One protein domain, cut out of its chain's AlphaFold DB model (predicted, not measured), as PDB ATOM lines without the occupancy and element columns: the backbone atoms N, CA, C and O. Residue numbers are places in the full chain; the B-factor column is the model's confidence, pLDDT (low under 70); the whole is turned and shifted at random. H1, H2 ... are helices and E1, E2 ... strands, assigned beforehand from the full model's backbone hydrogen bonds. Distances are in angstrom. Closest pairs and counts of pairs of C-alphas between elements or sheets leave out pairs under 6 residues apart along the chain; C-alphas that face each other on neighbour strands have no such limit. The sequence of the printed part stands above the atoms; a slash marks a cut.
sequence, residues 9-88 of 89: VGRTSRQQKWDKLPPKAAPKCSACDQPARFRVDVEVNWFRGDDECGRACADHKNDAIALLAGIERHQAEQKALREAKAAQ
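This is residues 9 to 88 of the 89 residues of an uncharacterized protein of Variovorax sp. DXTD-1 (UniProt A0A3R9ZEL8). A small three-stranded sheet has one long helix, H2, crossing one face with its first part, residues 64 to 72, while residues 75 to 88 stick out as a free arm. A long unnamed stretch, residues 20 to 37, leads from the short helix H1 to E2. The 80 printed residues hold, in order, E1, H1, E2, E3 and H2; the class is mixed, helices and strands, and the sheet E1 - E2 - E3 is all antiparallel. The whole is only just compact, close to loose, with a radius of gyration of the C-alphas of 13.8 A, and is flat, spanning 40 by 37 by 18 A.

E1, residues 9 to 14, begins at C-alpha 9 (25.314, 10.168, 19.170) and is 13.8 A long. H1 is residues 16 to 19. E2, residues 38 to 43, measures 15.6 A, and E3, residues 51 to 56, 15.1 A. H2, residues 64 to 86, runs 32.5 A to C-alpha 86 (0.762, 31.095, 6.178).

The sheet is only just strongly twisted, with C-alphas up to 4.3 A off its best plane. E1 and E2 are antiparallel at 166 degrees, with N 10 and O 41 at 2.8 A. E2 and E3 form a hairpin at 150 degrees, with N 40 and O 54 at 2.9 A. H2 is on one face, giving two layers, a helix over a sheet, at a height over the sheet of 7.8 A. It runs across the strands, at 78 degrees to E3 on the local plane; the closest C-alphas of E3 and H2, Gly 54 and Leu 67, are 6.0 A apart. H1 is apart from E3 and H2. Every O i to N i+4 pair in H2 is within hydrogen-bond range; H1 is too short for one.

The farthest C-alphas, Asn 62 and Gln 88, are 40.4 A apart. The printed part has no cut. The link from H1 to E2 is long, 18 residues. Residues 48 to 49 are under pLDDT 70.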
ATOM      1  N   VAL A   9      24.393   9.057  19.399       89.25
ATOM      2  CA  VAL A   9      25.314  10.168  19.170       89.25
ATOM      3  C   VAL A   9      26.313   9.756  18.095       89.25
ATOM      4  O   VAL A   9      27.059   8.787  18.266       89.25
ATOM      5  N   GLY A  10      26.299  10.492  16.988       87.38
ATOM      6  CA  GLY A  10      27.291  10.415  15.930       87.38
ATOM      7  C   GLY A  10      28.480  11.302  16.282       87.38
ATOM      8  O   GLY A  10      29.292  10.987  17.158       87.38
ATOM      9  N   ARG A  11      28.599  12.447  15.605       89.25
ATOM     10  CA  ARG A  11      29.730  13.363  15.785       89.25
ATOM     11  C   ARG A  11      29.429  14.434  16.829       89.25
ATOM     12  O   ARG A  11      28.516  15.233  16.676       89.25
ATOM     13  N   THR A  12      30.293  14.541  17.836       92.75
ATOM     14  CA  THR A  12      30.274  15.655  18.795       92.75
ATOM     15  C   THR A  12      31.435  16.604  18.530       92.75
ATOM     16  O   THR A  12      32.598  16.207  18.561       92.75
ATOM     17  N   SER A  13      31.129  17.875  18.281       92.00
ATOM     18  CA  SER A  13      32.109  18.913  17.953       92.00
ATOM     19  C   SER A  13      31.972  20.100  18.902       92.00
ATOM     20  O   SER A  13      30.961  20.806  18.883       92.00
ATOM     21  N   ARG A  14      33.000  20.373  19.712       91.94
ATOM     22  CA  ARG A  14      33.023  21.575  20.560       91.94
ATOM     23  C   ARG A  14      33.112  22.833  19.697       91.94
ATOM     24  O   ARG A  14      33.969  22.935  18.824       91.94
ATOM     25  N   GLN A  15      32.251  23.807  19.964       90.38
ATOM     26  CA  GLN A  15      32.204  25.073  19.243       90.38
ATOM     27  C   GLN A  15      32.829  26.171  20.102       90.38
ATOM     28  O   GLN A  15      32.151  26.824  20.887       90.38
ATOM     29  N   GLN A  16      34.128  26.418  19.916       87.12
ATOM     30  CA  GLN A  16      34.855  27.460  20.660       87.12
ATOM     31  C   GLN A  16      34.239  28.858  20.499       87.12
ATOM     32  O   GLN A  16      34.353  29.697  21.387       87.12
ATOM     33  N   LYS A  17      33.560  29.110  19.372       87.25
ATOM     34  CA  LYS A  17      32.819  30.355  19.147       87.25
ATOM     35  C   LYS A  17      31.662  30.546  20.131       87.25
ATOM     36  O   LYS A  17      31.358  31.682  20.455       87.25
ATOM     37  N   TRP A  18      31.030  29.472  20.610       86.38
ATOM     38  CA  TRP A  18      29.910  29.559  21.554       86.38
ATOM     39  C   TRP A  18      30.381  29.821  22.979       86.38
ATOM     40  O   TRP A  18      29.725  30.558  23.703       86.38
ATOM     41  N   ASP A  19      31.562  29.314  23.339       80.38
ATOM     42  CA  ASP A  19      32.181  29.558  24.647       80.38
ATOM     43  C   ASP A  19      32.517  31.045  24.880       80.38
ATOM     44  O   ASP A  19      32.595  31.487  26.021       80.38
ATOM     45  N   LYS A  20      32.716  31.819  23.803       83.12
ATOM     46  CA  LYS A  20      33.057  33.252  23.855       83.12
ATOM     47  C   LYS A  20      31.839  34.180  23.806       83.12
ATOM     48  O   LYS A  20      32.004  35.392  23.927       83.12
ATOM     49  N   LEU A  21      30.637  33.646  23.582       84.25
ATOM     50  CA  LEU A  21      29.425  34.459  23.506       84.25
ATOM     51  C   LEU A  21      28.911  34.795  24.912       84.25
ATOM     52  O   LEU A  21      28.986  33.954  25.810       84.25
ATOM     53  N   PRO A  22      28.340  35.996  25.118       82.88
ATOM     54  CA  PRO A  22      27.676  36.311  26.374       82.88
ATOM     55  C   PRO A  22      26.482  35.361  26.594       82.88
ATOM     56  O   PRO A  22      25.851  34.951  25.615       82.88
ATOM     57  N   PRO A  23      26.096  35.053  27.849       75.50
ATOM     58  CA  PRO A  23      25.069  34.048  28.160       75.50
ATOM     59  C   PRO A  23      23.727  34.261  27.447       75.50
ATOM     60  O   PRO A  23      23.038  33.301  27.126       75.50
ATOM     61  N   LYS A  24      23.368  35.521  27.167       79.00
ATOM     62  CA  LYS A  24      22.137  35.890  26.452       79.00
ATOM     63  C   LYS A  24      22.197  35.659  24.936       79.00
ATOM     64  O   LYS A  24      21.150  35.539  24.314       79.00
ATOM     65  N   ALA A  25      23.393  35.636  24.346       81.81
ATOM     66  CA  ALA A  25      23.602  35.415  22.911       81.81
ATOM     67  C   ALA A  25      24.120  34.002  22.601       81.81
ATOM     68  O   ALA A  25      24.133  33.585  21.441       81.81
ATOM     69  N   ALA A  26      24.572  33.270  23.623       84.69
ATOM     70  CA  ALA A  26      24.983  31.891  23.474       84.69
ATOM     71  C   ALA A  26      23.780  31.035  23.038       84.69
ATOM     72  O   ALA A  26      22.676  31.193  23.566       84.69
ATOM     73  N   PRO A  27      23.969  30.121  22.076       88.94
ATOM     74  CA  PRO A  27      22.922  29.177  21.728       88.94
ATOM     75  C   PRO A  27      22.569  28.328  22.949       88.94
ATOM     76  O   PRO A  27      23.457  27.933  23.699       88.94
ATOM     77  N   LYS A  28      21.288  28.019  23.129       92.25
ATOM     78  CA  LYS A  28      20.830  27.108  24.180       92.25
ATOM     79  C   LYS A  28      20.976  25.654  23.750       92.25
ATOM     80  O   LYS A  28      21.026  25.349  22.554       92.25
ATOM     81  N   CYS A  29      21.074  24.770  24.731       93.44
ATOM     82  CA  CYS A  29      20.992  23.341  24.504       93.44
ATOM     83  C   CYS A  29      19.584  22.970  24.003       93.44
ATOM     84  O   CYS A  29      18.589  23.568  24.391       93.44
ATOM     85  N   SER A  30      19.494  21.990  23.107       92.38
ATOM     86  CA  SER A  30      18.217  21.485  22.599       92.38
ATOM     87  C   SER A  30      17.421  20.767  23.697       92.38
ATOM     88  O   SER A  30      16.196  20.850  23.729       92.38
ATOM     89  N   ALA A  31      18.113  20.090  24.619       90.69
ATOM     90  CA  ALA A  31      17.499  19.341  25.714       90.69
ATOM     91  C   ALA A  31      17.150  20.220  26.932       90.69
ATOM     92  O   ALA A  31      16.193  19.930  27.645       90.69
ATOM     93  N   CYS A  32      17.907  21.295  27.179       90.75
ATOM     94  CA  CYS A  32      17.740  22.156  28.354       90.75
ATOM     95  C   CYS A  32      18.093  23.626  28.070       90.75
ATOM     96  O   CYS A  32      18.765  23.945  27.100       90.75
ATOM     97  N   ASP A  33      17.734  24.543  28.968       86.81
ATOM     98  CA  ASP A  33      17.992  25.983  28.791       86.81
ATOM     99  C   ASP A  33      19.444  26.437  29.043       86.81
ATOM    100  O   ASP A  33      19.742  27.633  28.982       86.81
ATOM    101  N   GLN A  34      20.367  25.510  29.316       90.44
ATOM    102  CA  GLN A  34      21.778  25.836  29.539       90.44
ATOM    103  C   GLN A  34      22.476  26.265  28.237       90.44
ATOM    104  O   GLN A  34      22.102  25.809  27.152       90.44
ATOM    105  N   PRO A  35      23.531  27.098  28.312       90.75
ATOM    106  CA  PRO A  35      24.303  27.480  27.138       90.75
ATOM    107  C   PRO A  35      24.973  26.251  26.512       90.75
ATOM    108  O   PRO A  35      25.719  25.505  27.156       90.75
ATOM    109  N   ALA A  36      24.708  26.043  25.229       91.75
ATOM    110  CA  ALA A  36      25.315  24.996  24.436       91.75
ATOM    111  C   ALA A  36      26.772  25.333  24.120       91.75
ATOM    112  O   ALA A  36      27.115  26.447  23.729       91.75
ATOM    113  N   ARG A  37      27.621  24.312  24.224       90.88
ATOM    114  CA  ARG A  37      29.054  24.377  23.895       90.88
ATOM    115  C   ARG A  37      29.440  23.397  22.791       90.88
ATOM    116  O   ARG A  37      30.518  23.505  22.206       90.88
ATOM    117  N   PHE A  38      28.563  22.442  22.491       92.69
ATOM    118  CA  PHE A  38      28.818  21.353  21.561       92.69
ATOM    119  C   PHE A  38      27.743  21.318  20.485       92.69
ATOM    120  O   PHE A  38      26.553  21.381  20.784       92.69
ATOM    121  N   ARG A  39      28.163  21.192  19.231       93.38
ATOM    122  CA  ARG A  39      27.289  20.738  18.153       93.38
ATOM    123  C   ARG A  39      27.349  19.217  18.129       93.38
ATOM    124  O   ARG A  39      28.454  18.673  18.103       93.38
ATOM    125  N   VAL A  40      26.195  18.571  18.162       92.81
ATOM    126  CA  VAL A  40      26.079  17.115  18.198       92.81
ATOM    127  C   VAL A  40      25.222  16.673  17.028       92.81
ATOM    128  O   VAL A  40      24.108  17.160  16.874       92.81
ATOM    129  N   ASP A  41      25.752  15.760  16.230       92.00
ATOM    130  CA  ASP A  41      25.010  15.101  15.164       92.00
ATOM    131  C   ASP A  41      24.401  13.821  15.762       92.00
ATOM    132  O   ASP A  41      25.116  12.973  16.312       92.00
ATOM    133  N   VAL A  42      23.074  13.729  15.737       90.44
ATOM    134  CA  VAL A  42      22.280  12.612  16.247       90.44
ATOM    135  C   VAL A  42      21.872  11.758  15.058       90.44
ATOM    136  O   VAL A  42      21.070  12.175  14.229       90.44
ATOM    137  N   GLU A  43      22.428  10.552  14.981       89.44
ATOM    138  CA  GLU A  43      22.025   9.580  13.970       89.44
ATOM    139  C   GLU A  43      20.676   8.992  14.413       89.44
ATOM    140  O   GLU A  43      20.593   8.357  15.472       89.44
ATOM    141  N   VAL A  44      19.617   9.224  13.636       87.56
ATOM    142  CA  VAL A  44      18.249   8.773  13.961       87.56
ATOM    143  C   VAL A  44      17.951   7.400  13.354       87.56
ATOM    144  O   VAL A  44      17.168   6.625  13.898       87.56
ATOM    145  N   ASN A  45      18.601   7.063  12.242       83.69
ATOM    146  CA  ASN A  45      18.433   5.793  11.551       83.69
ATOM    147  C   ASN A  45      19.750   5.355  10.877       83.69
ATOM    148  O   ASN A  45      20.796   5.988  11.015       83.69
ATOM    149  N   TRP A  46      19.720   4.225  10.167       78.38
ATOM    150  CA  TRP A  46      20.892   3.720   9.443       78.38
ATOM    151  C   TRP A  46      21.132   4.422   8.093       78.38
ATOM    152  O   TRP A  46      22.212   4.264   7.513       78.38
ATOM    153  N   PHE A  47      20.139   5.153   7.577       76.25
ATOM    154  CA  PHE A  47      20.223   5.862   6.309       76.25
ATOM    155  C   PHE A  47      21.101   7.103   6.478       76.25
ATOM    156  O   PHE A  47      20.813   8.015   7.247       76.25
ATOM    157  N   ARG A  48      22.208   7.147   5.735       63.88
ATOM    158  CA  ARG A  48      23.099   8.311   5.743       63.88
ATOM    159  C   ARG A  48      22.378   9.508   5.124       63.88
ATOM    160  O   ARG A  48      22.067   9.464   3.937       63.88
ATOM    161  N   GLY A  49      22.183  10.569   5.905       68.19
ATOM    162  CA  GLY A  49      21.571  11.822   5.447       68.19
ATOM    163  C   GLY A  49      20.446  12.340   6.342       68.19
ATOM    164  O   GLY A  49      20.213  13.543   6.335       68.19
ATOM    165  N   ASP A  50      19.836  11.473   7.156       77.69
ATOM    166  CA  ASP A  50      18.788  11.833   8.130       77.69
ATOM    167  C   ASP A  50      19.367  12.142   9.527       77.69
ATOM    168  O   ASP A  50      18.730  11.913  10.558       77.69
ATOM    169  N   ASP A  51      20.610  12.621   9.581       83.69
ATOM    170  CA  ASP A  51      21.247  12.972  10.848       83.69
ATOM    171  C   ASP A  51      20.704  14.316  11.345       83.69
ATOM    172  O   ASP A  51      20.827  15.353  10.685       83.69
ATOM    173  N   GLU A  52      20.152  14.314  12.553       89.56
ATOM    174  CA  GLU A  52      19.620  15.513  13.182       89.56
ATOM    175  C   GLU A  52      20.723  16.287  13.903       89.56
ATOM    176  O   GLU A  52      21.541  15.739  14.641       89.56
ATOM    177  N   CYS A  53      20.763  17.604  13.708       90.50
ATOM    178  CA  CYS A  53      21.814  18.449  14.273       90.50
ATOM    179  C   CYS A  53      21.335  19.167  15.538       90.50
ATOM    180  O   CYS A  53      20.632  20.178  15.483       90.50
ATOM    181  N   GLY A  54      21.798  18.689  16.690       90.19
ATOM    182  CA  GLY A  54      21.519  19.252  18.004       90.19
ATOM    183  C   GLY A  54      22.589  20.211  18.521       90.19
ATOM    184  O   GLY A  54      23.764  20.187  18.137       90.19
ATOM    185  N   ARG A  55      22.180  21.059  19.466       93.81
ATOM    186  CA  ARG A  55      23.082  21.873  20.287       93.81
ATOM    187  C   ARG A  55      23.062  21.321  21.703       93.81
ATOM    188  O   ARG A  55      21.996  21.155  22.281       93.81
ATOM    189  N   ALA A  56      24.220  21.054  22.285       93.38
ATOM    190  CA  ALA A  56      24.318  20.408  23.585       93.38
ATOM    191  C   ALA A  56      25.167  21.206  24.578       93.38
ATOM    192  O   ALA A  56      26.188  21.811  24.220       93.38
ATOM    193  N   CYS A  57      24.754  21.185  25.846       93.38
ATOM    194  CA  CYS A  57      25.618  21.541  26.967       93.38
ATOM    195  C   CYS A  57      26.623  20.406  27.245       93.38
ATOM    196  O   CYS A  57      26.644  19.389  26.551       93.38
ATOM    197  N   ALA A  58      27.492  20.580  28.241       90.94
ATOM    198  CA  ALA A  58      28.497  19.572  28.583       90.94
ATOM    199  C   ALA A  58      27.898  18.242  29.071       90.94
ATOM    200  O   ALA A  58      28.523  17.204  28.845       90.94
ATOM    201  N   ASP A  59      26.706  18.290  29.669       92.38
ATOM    202  CA  ASP A  59      26.029  17.137  30.269       92.38
ATOM    203  C   ASP A  59      25.263  16.332  29.211       92.38
ATOM    204  O   ASP A  59      25.442  15.125  29.088       92.38
ATOM    205  N   HIS A  60      24.498  17.014  28.354       92.31
ATOM    206  CA  HIS A  60      23.665  16.369  27.330       92.31
ATOM    207  C   HIS A  60      24.404  16.042  26.025       92.31
ATOM    208  O   HIS A  60      23.799  15.521  25.098       92.31
ATOM    209  N   LYS A  61      25.709  16.328  25.905       90.75
ATOM    210  CA  LYS A  61      26.465  16.089  24.655       90.75
ATOM    211  C   LYS A  61      26.481  14.622  24.206       90.75
ATOM    212  O   LYS A  61      26.689  14.360  23.028       90.75
ATOM    213  N   ASN A  62      26.287  13.697  25.144       90.81
ATOM    214  CA  ASN A  62      26.300  12.255  24.906       90.81
ATOM    215  C   ASN A  62      24.896  11.625  24.989       90.81
ATOM    216  O   ASN A  62      24.777  10.408  24.882       90.81
ATOM    217  N   ASP A  63      23.849  12.429  25.184       91.81
ATOM    218  CA  ASP A  63      22.479  11.945  25.347       91.81
ATOM    219  C   ASP A  63      21.685  12.147  24.049       91.81
ATOM    220  O   ASP A  63      21.104  13.204  23.799       91.81
ATOM    221  N   ALA A  64      21.691  11.122  23.194       90.25
ATOM    222  CA  ALA A  64      21.000  11.161  21.908       90.25
ATOM    223  C   ALA A  64      19.482  11.323  22.060       90.25
ATOM    224  O   ALA A  64      18.863  12.007  21.250       90.25
ATOM    225  N   ILE A  65      18.892  10.719  23.096       91.31
ATOM    226  CA  ILE A  65      17.442  10.714  23.309       91.31
ATOM    227  C   ILE A  65      16.988  12.110  23.726       91.31
ATOM    228  O   ILE A  65      16.079  12.674  23.116       91.31
ATOM    229  N   ALA A  66      17.656  12.701  24.721       91.12
ATOM    230  CA  ALA A  66      17.317  14.039  25.191       91.12
ATOM    231  C   ALA A  66      17.534  15.101  24.101       91.12
ATOM    232  O   ALA A  66      16.731  16.027  23.958       91.12
ATOM    233  N   LEU A  67      18.606  14.969  23.311       91.19
ATOM    234  CA  LEU A  67      18.870  15.882  22.202       91.19
ATOM    235  C   LEU A  67      17.825  15.754  21.096       91.19
ATOM    236  O   LEU A  67      17.325  16.786  20.653       91.19
ATOM    237  N   LEU A  68      17.471  14.531  20.689       92.19
ATOM    238  CA  LEU A  68      16.477  14.303  19.642       92.19
ATOM    239  C   LEU A  68      15.109  14.864  20.039       92.19
ATOM    240  O   LEU A  68      14.557  15.676  19.303       92.19
ATOM    241  N   ALA A  69      14.624  14.542  21.242       91.94
ATOM    242  CA  ALA A  69      13.350  15.060  21.744       91.94
ATOM    243  C   ALA A  69      13.315  16.601  21.759       91.94
ATOM    244  O   ALA A  69      12.311  17.233  21.425       91.94
ATOM    245  N   GLY A  70      14.440  17.227  22.116       91.94
ATOM    246  CA  GLY A  70      14.593  18.677  22.076       91.94
ATOM    247  C   GLY A  70      14.555  19.264  20.662       91.94
ATOM    248  O   GLY A  70      13.945  20.312  20.443       91.94
ATOM    249  N   ILE A  71      15.203  18.601  19.700       89.94
ATOM    250  CA  ILE A  71      15.216  19.003  18.286       89.94
ATOM    251  C   ILE A  71      13.807  18.906  17.697       89.94
ATOM    252  O   ILE A  71      13.327  19.888  17.133       89.94
ATOM    253  N   GLU A  72      13.130  17.774  17.887       90.88
ATOM    254  CA  GLU A  72      11.772  17.534  17.389       90.88
ATOM    255  C   GLU A  72      10.782  18.571  17.926       90.88
ATOM    256  O   GLU A  72      10.008  19.147  17.158       90.88
ATOM    257  N   ARG A  73      10.857  18.899  19.225       90.31
ATOM    258  CA  ARG A  73      10.039  19.962  19.830       90.31
ATOM    259  C   ARG A  73      10.249  21.302  19.128       90.31
ATOM    260  O   ARG A  73       9.280  21.951  18.742       90.31
ATOM    261  N   HIS A  74      11.500  21.710  18.921       87.38
ATOM    262  CA  HIS A  74      11.793  22.972  18.243       87.38
ATOM    263  C   HIS A  74      11.344  22.975  16.781       87.38
ATOM    264  O   HIS A  74      10.841  23.987  16.298       87.38
ATOM    265  N   GLN A  75      11.506  21.864  16.062       88.50
ATOM    266  CA  GLN A  75      11.016  21.746  14.690       88.50
ATOM    267  C   GLN A  75       9.485  21.845  14.636       88.50
ATOM    268  O   GLN A  75       8.958  22.576  13.794       88.50
ATOM    269  N   ALA A  76       8.777  21.183  15.555       89.56
ATOM    270  CA  ALA A  76       7.322  21.250  15.666       89.56
ATOM    271  C   ALA A  76       6.836  22.677  15.968       89.56
ATOM    272  O   ALA A  76       5.933  23.169  15.292       89.56
ATOM    273  N   GLU A  77       7.484  23.380  16.902       89.38
ATOM    274  CA  GLU A  77       7.206  24.793  17.199       89.38
ATOM    275  C   GLU A  77       7.403  25.680  15.962       89.38
ATOM    276  O   GLU A  77       6.545  26.496  15.627       89.38
ATOM    277  N   GLN A  78       8.516  25.512  15.238       88.62
ATOM    278  CA  GLN A  78       8.790  26.289  14.024       88.62
ATOM    279  C   GLN A  78       7.799  25.981  12.902       88.62
ATOM    280  O   GLN A  78       7.393  26.894  12.182       88.62
ATOM    281  N   LYS A  79       7.401  24.717  12.747       90.94
ATOM    282  CA  LYS A  79       6.388  24.303  11.776       90.94
ATOM    283  C   LYS A  79       5.036  24.937  12.105       90.94
ATOM    284  O   LYS A  79       4.483  25.608  11.239       90.94
ATOM    285  N   ALA A  80       4.581  24.835  13.353       90.81
ATOM    286  CA  ALA A  80       3.336  25.451  13.809       90.81
ATOM    287  C   ALA A  80       3.340  26.976  13.601       90.81
ATOM    288  O   ALA A  80       2.369  27.547  13.112       90.81
ATOM    289  N   LEU A  81       4.463  27.645  13.891       91.00
ATOM    290  CA  LEU A  81       4.623  29.081  13.639       91.00
ATOM    291  C   LEU A  81       4.572  29.433  12.146       91.00
ATOM    292  O   LEU A  81       4.039  30.482  11.786       91.00
ATOM    293  N   ARG A  82       5.143  28.599  11.270       90.62
ATOM    294  CA  ARG A  82       5.094  28.803   9.812       90.62
ATOM    295  C   ARG A  82       3.685  28.614   9.268       90.62
ATOM    296  O   ARG A  82       3.245  29.440   8.479       90.62
ATOM    297  N   GLU A  83       2.985  27.578   9.715       90.31
ATOM    298  CA  GLU A  83       1.596  27.307   9.332       90.31
ATOM    299  C   GLU A  83       0.661  28.425   9.809       90.31
ATOM    300  O   GLU A  83      -0.129  28.938   9.022       90.31
ATOM    301  N   ALA A  84       0.816  28.891  11.053       91.00
ATOM    302  CA  ALA A  84       0.045  30.017  11.578       91.00
ATOM    303  C   ALA A  84       0.281  31.313  10.787       91.00
ATOM    304  O   ALA A  84      -0.659  32.069  10.556       91.00
ATOM    305  N   LYS A  85       1.522  31.568  10.348       91.12
ATOM    306  CA  LYS A  85       1.843  32.716   9.485       91.12
ATOM    307  C   LYS A  85       1.252  32.570   8.086       91.12
ATOM    308  O   LYS A  85       0.722  33.543   7.573       91.12
ATOM    309  N   ALA A  86       1.323  31.375   7.498       88.38
ATOM    310  CA  ALA A  86       0.762  31.095   6.178       88.38
ATOM    311  C   ALA A  86      -0.773  31.190   6.155       88.38
ATOM    312  O   ALA A  86      -1.340  31.549   5.136       88.38
ATOM    313  N   ALA A  87      -1.448  30.903   7.271       82.62
ATOM    314  CA  ALA A  87      -2.896  31.073   7.400       82.62
ATOM    315  C   ALA A  87      -3.340  32.541   7.579       82.62
ATOM    316  O   ALA A  87      -4.525  32.837   7.456       82.62
ATOM    317  N   GLN A  88      -2.413  33.449   7.909       77.00
ATOM    318  CA  GLN A  88      -2.671  34.889   8.075       77.00
ATOM    319  C   GLN A  88      -2.354  35.712   6.814       77.00
ATOM    320  O   GLN A  88      -2.635  36.910   6.794       77.00
TER     321      GLN A  88